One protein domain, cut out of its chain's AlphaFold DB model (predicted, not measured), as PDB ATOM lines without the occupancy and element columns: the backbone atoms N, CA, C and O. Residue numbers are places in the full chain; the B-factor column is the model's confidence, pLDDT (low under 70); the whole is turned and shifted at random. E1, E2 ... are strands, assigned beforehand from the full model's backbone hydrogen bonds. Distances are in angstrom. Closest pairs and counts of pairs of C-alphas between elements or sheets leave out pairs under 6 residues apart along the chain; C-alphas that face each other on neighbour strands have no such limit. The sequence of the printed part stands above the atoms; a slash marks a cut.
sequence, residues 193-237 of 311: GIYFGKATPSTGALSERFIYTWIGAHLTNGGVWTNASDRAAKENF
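What this domain is: This is residues 193 to 237 of the 311 residues of the protein "Peptidase S74 domain-containing protein" of Chloroflexus islandicus (UniProt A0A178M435). What is the shape? Little regular structure: a small sheet of three short strands, a long loop joining E1 to E2, and a tail that pairs briefly with E3 at residues 225 to 226, then runs away to Phe 237. What is printed? 45 residues, 11 of them in E1, E2 and E3, no named helix: all strand, a mixed sheet in the order E1, E2, E3. It is only just loose, close to compact, radius of gyration of the C-alphas 11.4 A, spans 34 by 24 by 14 A.

Where its parts are: Where does E1 lie? E1, residues 194 to 196, 6.9 A from first to last C-alpha, begins at C-alpha 194 (21.417, -26.284, -24.689). What follows? E2 is residues 209 to 213, 9.8 A; E3, residues 218 to 220, 6.3 A, ends at C-alpha 220 (25.922, -36.281, -26.165).

How they stand to each other: How do E1 and E2 stand? Parallel at 9 degrees; N 194 and O 210, 2.8 A, are within hydrogen-bond range. And E2 and E3? This hairpin is antiparallel at 173 degrees; N 219 and O 211, 2.8 A, are within hydrogen-bond range. Edge strands E1 and E3 are apart.

The domain as a whole: How large is it? The farthest C-alphas, Gly 193 and Phe 237, are 34.0 A apart. Any cut or weak place? The printed part has no cut; the link E1 to E2 is long, and no printed residue is under pLDDT 70.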
ATOM      1  N   GLY A 193      26.354 -25.922 -25.565       91.38
ATOM      2  CA  GLY A 193      25.184 -26.771 -25.328       91.38
ATOM      3  C   GLY A 193      23.892 -26.006 -25.000       91.38
ATOM      4  O   GLY A 193      23.881 -24.791 -24.801       91.38
ATOM      5  N   ILE A 194      22.785 -26.748 -24.951       93.12
ATOM      6  CA  ILE A 194      21.417 -26.284 -24.689       93.12
ATOM      7  C   ILE A 194      20.903 -26.961 -23.414       93.12
ATOM      8  O   ILE A 194      21.036 -28.174 -23.252       93.12
ATOM      9  N   TYR A 195      20.276 -26.194 -22.521       92.88
ATOM     10  CA  TYR A 195      19.698 -26.715 -21.283       92.88
ATOM     11  C   TYR A 195      18.179 -26.517 -21.209       92.88
ATOM     12  O   TYR A 195      17.688 -25.408 -21.412       92.88
ATOM     13  N   PHE A 196      17.455 -27.573 -20.828       93.44
ATOM     14  CA  PHE A 196      16.013 -27.536 -20.567       93.44
ATOM     15  C   PHE A 196      15.710 -27.932 -19.116       93.44
ATOM     16  O   PHE A 196      15.873 -29.094 -18.728       93.44
ATOM     17  N   GLY A 197      15.236 -26.990 -18.294       89.06
ATOM     18  CA  GLY A 197      15.020 -27.267 -16.876       89.06
ATOM     19  C   GLY A 197      14.296 -26.204 -16.064       89.06
ATOM     20  O   GLY A 197      14.026 -25.107 -16.538       89.06
ATOM     21  N   LYS A 198      13.990 -26.567 -14.810       88.19
ATOM     22  CA  LYS A 198      13.299 -25.715 -13.823       88.19
ATOM     23  C   LYS A 198      14.238 -24.838 -12.981       88.19
ATOM     24  O   LYS A 198      13.768 -23.934 -12.301       88.19
ATOM     25  N   ALA A 199      15.537 -25.130 -12.980       83.38
ATOM     26  CA  ALA A 199      16.555 -24.450 -12.182       83.38
ATOM     27  C   ALA A 199      17.833 -24.275 -13.009       83.38
ATOM     28  O   ALA A 199      18.018 -24.975 -14.000       83.38
ATOM     29  N   THR A 200      18.725 -23.368 -12.613       83.69
ATOM     30  CA  THR A 200      20.014 -23.171 -13.291       83.69
ATOM     31  C   THR A 200      20.822 -24.480 -13.309       83.69
ATOM     32  O   THR A 200      20.950 -25.113 -12.257       83.69
ATOM     33  N   PRO A 201      21.388 -24.902 -14.458       82.69
ATOM     34  CA  PRO A 201      22.248 -26.079 -14.507       82.69
ATOM     35  C   PRO A 201      23.503 -25.871 -13.652       82.69
ATOM     36  O   PRO A 201      24.022 -24.757 -13.551       82.69
ATOM     37  N   SER A 202      24.025 -26.948 -13.063       79.94
ATOM     38  CA  SER A 202      25.311 -26.903 -12.367       79.94
ATOM     39  C   SER A 202      26.455 -26.561 -13.328       79.94
ATOM     40  O   SER A 202      26.404 -26.851 -14.527       79.94
ATOM     41  N   THR A 203      27.517 -25.945 -12.804       74.12
ATOM     42  CA  THR A 203      28.722 -25.628 -13.581       74.12
ATOM     43  C   THR A 203      29.264 -26.892 -14.251       74.12
ATOM     44  O   THR A 203      29.531 -27.884 -13.579       74.12
ATOM     45  N   GLY A 204      29.413 -26.862 -15.578       74.69
ATOM     46  CA  GLY A 204      29.873 -28.015 -16.357       74.69
ATOM     47  C   GLY A 204      28.798 -29.054 -16.705       74.69
ATOM     48  O   GLY A 204      29.133 -30.047 -17.340       74.69
ATOM     49  N   ALA A 205      27.514 -28.848 -16.382       75.31
ATOM     50  CA  ALA A 205      26.447 -29.803 -16.721       75.31
ATOM     51  C   ALA A 205      26.282 -30.070 -18.234       75.31
ATOM     52  O   ALA A 205      25.768 -31.125 -18.609       75.31
ATOM     53  N   LEU A 206      26.721 -29.124 -19.074       83.12
ATOM     54  CA  LEU A 206      26.756 -29.209 -20.540       83.12
ATOM     55  C   LEU A 206      28.117 -29.674 -21.095       83.12
ATOM     56  O   LEU A 206      28.279 -29.802 -22.307       83.12
ATOM     57  N   SER A 207      29.103 -29.953 -20.234       84.00
ATOM     58  CA  SER A 207      30.348 -30.589 -20.672       84.00
ATOM     59  C   SER A 207      30.003 -31.928 -21.321       84.00
ATOM     60  O   SER A 207      29.334 -32.751 -20.703       84.00
ATOM     61  N   GLU A 208      30.423 -32.112 -22.575       85.31
ATOM     62  CA  GLU A 208      30.152 -33.300 -23.406       85.31
ATOM     63  C   GLU A 208      28.672 -33.526 -23.799       85.31
ATOM     64  O   GLU A 208      28.357 -34.525 -24.455       85.31
ATOM     65  N   ARG A 209      27.760 -32.597 -23.470       91.31
ATOM     66  CA  ARG A 209      26.310 -32.724 -23.715       91.31
ATOM     67  C   ARG A 209      25.760 -31.539 -24.507       91.31
ATOM     68  O   ARG A 209      25.605 -30.443 -23.969       91.31
ATOM     69  N   PHE A 210      25.377 -31.782 -25.758       93.50
ATOM     70  CA  PHE A 210      24.808 -30.752 -26.623       93.50
ATOM     71  C   PHE A 210      23.385 -30.362 -26.205       93.50
ATOM     72  O   PHE A 210      23.028 -29.189 -26.277       93.50
ATOM     73  N   ILE A 211      22.586 -31.314 -25.713       95.00
ATOM     74  CA  ILE A 211      21.295 -31.040 -25.062       95.00
ATOM     75  C   ILE A 211      21.297 -31.728 -23.702       95.00
ATOM     76  O   ILE A 211      21.461 -32.943 -23.644       95.00
ATOM     77  N   TYR A 212      21.071 -30.989 -22.617       93.06
ATOM     78  CA  TYR A 212      20.922 -31.537 -21.265       93.06
ATOM     79  C   TYR A 212      19.568 -31.148 -20.670       93.06
ATOM     80  O   TYR A 212      19.168 -29.984 -20.713       93.06
ATOM     81  N   THR A 213      18.862 -32.113 -20.082       93.31
ATOM     82  CA  THR A 213      17.598 -31.863 -19.377       93.31
ATOM     83  C   THR A 213      17.787 -31.941 -17.862       93.31
ATOM     84  O   THR A 213      18.650 -32.663 -17.362       93.31
ATOM     85  N   TRP A 214      16.952 -31.235 -17.097       90.06
ATOM     86  CA  TRP A 214      16.989 -31.279 -15.625       90.06
ATOM     87  C   TRP A 214      16.717 -32.665 -15.019       90.06
ATOM     88  O   TRP A 214      17.096 -32.899 -13.875       90.06
ATOM     89  N   ILE A 215      16.102 -33.574 -15.782       88.62
ATOM     90  CA  ILE A 215      15.857 -34.976 -15.405       88.62
ATOM     91  C   ILE A 215      17.031 -35.911 -15.753       88.62
ATOM     92  O   ILE A 215      16.917 -37.122 -15.604       88.62
ATOM     93  N   GLY A 216      18.158 -35.377 -16.238       89.44
ATOM     94  CA  GLY A 216      19.391 -36.123 -16.519       89.44
ATOM     95  C   GLY A 216      19.470 -36.770 -17.910       89.44
ATOM     96  O   GLY A 216      20.569 -37.118 -18.349       89.44
ATOM     97  N   ALA A 217      18.350 -36.894 -18.629       93.00
ATOM     98  CA  ALA A 217      18.346 -37.350 -20.019       93.00
ATOM     99  C   ALA A 217      19.019 -36.310 -20.935       93.00
ATOM    100  O   ALA A 217      18.847 -35.101 -20.731       93.00
ATOM    101  N   HIS A 218      19.817 -36.758 -21.905       94.81
ATOM    102  CA  HIS A 218      20.672 -35.858 -22.682       94.81
ATOM    103  C   HIS A 218      21.102 -36.390 -24.048       94.81
ATOM    104  O   HIS A 218      21.214 -37.592 -24.257       94.81
ATOM    105  N   LEU A 219      21.424 -35.467 -24.955       96.12
ATOM    106  CA  LEU A 219      22.116 -35.737 -26.210       96.12
ATOM    107  C   LEU A 219      23.610 -35.455 -26.013       96.12
ATOM    108  O   LEU A 219      23.988 -34.329 -25.674       96.12
ATOM    109  N   THR A 220      24.462 -36.458 -26.215       94.31
ATOM    110  CA  THR A 220      25.922 -36.281 -26.165       94.31
ATOM    111  C   THR A 220      26.422 -35.463 -27.357       94.31
ATOM    112  O   THR A 220      25.782 -35.417 -28.409       94.31
ATOM    113  N   ASN A 221      27.613 -34.873 -27.245       91.25
ATOM    114  CA  ASN A 221      28.278 -34.210 -28.379       91.25
ATOM    115  C   ASN A 221      28.582 -35.167 -29.553       91.25
ATOM    116  O   ASN A 221      28.816 -34.705 -30.664       91.25
ATOM    117  N   GLY A 222      28.559 -36.487 -29.322       93.62
ATOM    118  CA  GLY A 222      28.661 -37.519 -30.358       93.62
ATOM    119  C   GLY A 222      27.333 -37.893 -31.031       93.62
ATOM    120  O   GLY A 222      27.317 -38.812 -31.843       93.62
ATOM    121  N   GLY A 223      26.220 -37.230 -30.692       94.56
ATOM    122  CA  GLY A 223      24.905 -37.478 -31.295       94.56
ATOM    123  C   GLY A 223      24.119 -38.653 -30.700       94.56
ATOM    124  O   GLY A 223      23.131 -39.079 -31.291       94.56
ATOM    125  N   VAL A 224      24.519 -39.176 -29.535       95.06
ATOM    126  CA  VAL A 224      23.827 -40.292 -28.861       95.06
ATOM    127  C   VAL A 224      22.848 -39.761 -27.816       95.06
ATOM    128  O   VAL A 224      23.254 -39.033 -26.906       95.06
ATOM    129  N   TRP A 225      21.573 -40.149 -27.909       95.12
ATOM    130  CA  TRP A 225      20.601 -39.904 -26.841       95.12
ATOM    131  C   TRP A 225      20.822 -40.876 -25.679       95.12
ATOM    132  O   TRP A 225      20.876 -42.089 -25.866       95.12
ATOM    133  N   THR A 226      20.941 -40.336 -24.472       94.44
ATOM    134  CA  THR A 226      21.240 -41.062 -23.238       94.44
ATOM    135  C   THR A 226      20.121 -40.827 -22.231       94.44
ATOM    136  O   THR A 226      19.927 -39.711 -21.747       94.44
ATOM    137  N   ASN A 227      19.385 -41.889 -21.902       94.00
ATOM    138  CA  ASN A 227      18.323 -41.857 -20.898       94.00
ATOM    139  C   ASN A 227      18.904 -41.842 -19.474       94.00
ATOM    140  O   ASN A 227      19.876 -42.539 -19.180       94.00
ATOM    141  N   ALA A 228      18.271 -41.102 -18.559       93.00
ATOM    142  CA  ALA A 228      18.576 -41.206 -17.134       93.00
ATOM    143  C   ALA A 228      18.070 -42.553 -16.591       93.00
ATOM    144  O   ALA A 228      16.914 -42.914 -16.799       93.00
ATOM    145  N   SER A 229      18.936 -43.315 -15.915       94.25
ATOM    146  CA  SER A 229      18.619 -44.696 -15.514       94.25
ATOM    147  C   SER A 229      19.234 -45.118 -14.169       94.25
ATOM    148  O   SER A 229      19.304 -46.313 -13.876       94.25
ATOM    149  N   ASP A 230      19.658 -44.152 -13.344       94.81
ATOM    150  CA  ASP A 230      20.262 -44.397 -12.026       94.81
ATOM    151  C   ASP A 230      19.307 -45.170 -11.094       94.81
ATOM    152  O   ASP A 230      18.091 -44.968 -11.114       94.81
ATOM    153  N   ARG A 231      19.858 -46.048 -10.249       95.31
ATOM    154  CA  ARG A 231      19.099 -46.770  -9.220       95.31
ATOM    155  C   ARG A 231      18.540 -45.821  -8.160       95.31
ATOM    156  O   ARG A 231      17.443 -46.066  -7.683       95.31
ATOM    157  N   ALA A 232      19.257 -44.756  -7.805       95.69
ATOM    158  CA  ALA A 232      18.801 -43.749  -6.844       95.69
ATOM    159  C   ALA A 232      17.663 -42.865  -7.390       95.69
ATOM    160  O   ALA A 232      16.970 -42.217  -6.613       95.69
ATOM    161  N   ALA A 233      17.448 -42.860  -8.710       93.25
ATOM    162  CA  ALA A 233      16.327 -42.185  -9.367       93.25
ATOM    163  C   ALA A 233      15.094 -43.097  -9.551       93.25
ATOM    164  O   ALA A 233      14.163 -42.731 -10.267       93.25
ATOM    165  N   LYS A 234      15.098 -44.300  -8.958       95.62
ATOM    166  CA  LYS A 234      14.066 -45.330  -9.120       95.62
ATOM    167  C   LYS A 234      13.698 -45.941  -7.769       95.62
ATOM    168  O   LYS A 234      14.542 -46.135  -6.900       95.62
ATOM    169  N   GLU A 235      12.433 -46.304  -7.625       97.81
ATOM    170  CA  GLU A 235      11.876 -46.949  -6.437       97.81
ATOM    171  C   GLU A 235      10.856 -48.026  -6.842       97.81
ATOM    172  O   GLU A 235      10.657 -48.277  -8.030       97.81
ATOM    173  N   ASN A 236      10.233 -48.692  -5.864       97.44
ATOM    174  CA  ASN A 236       9.207 -49.724  -6.088       97.44
ATOM    175  C   ASN A 236       9.664 -50.898  -6.986       97.44
ATOM    176  O   ASN A 236       8.882 -51.461  -7.750       97.44
ATOM    177  N   PHE A 237      10.941 -51.286  -6.879       97.75
ATOM    178  CA  PHE A 237      11.512 -52.410  -7.624       97.75
ATOM    179  C   PHE A 237      10.768 -53.725  -7.341       97.75
ATOM    180  O   PHE A 237      10.700 -54.173  -6.196       97.75
TER     181      PHE A 237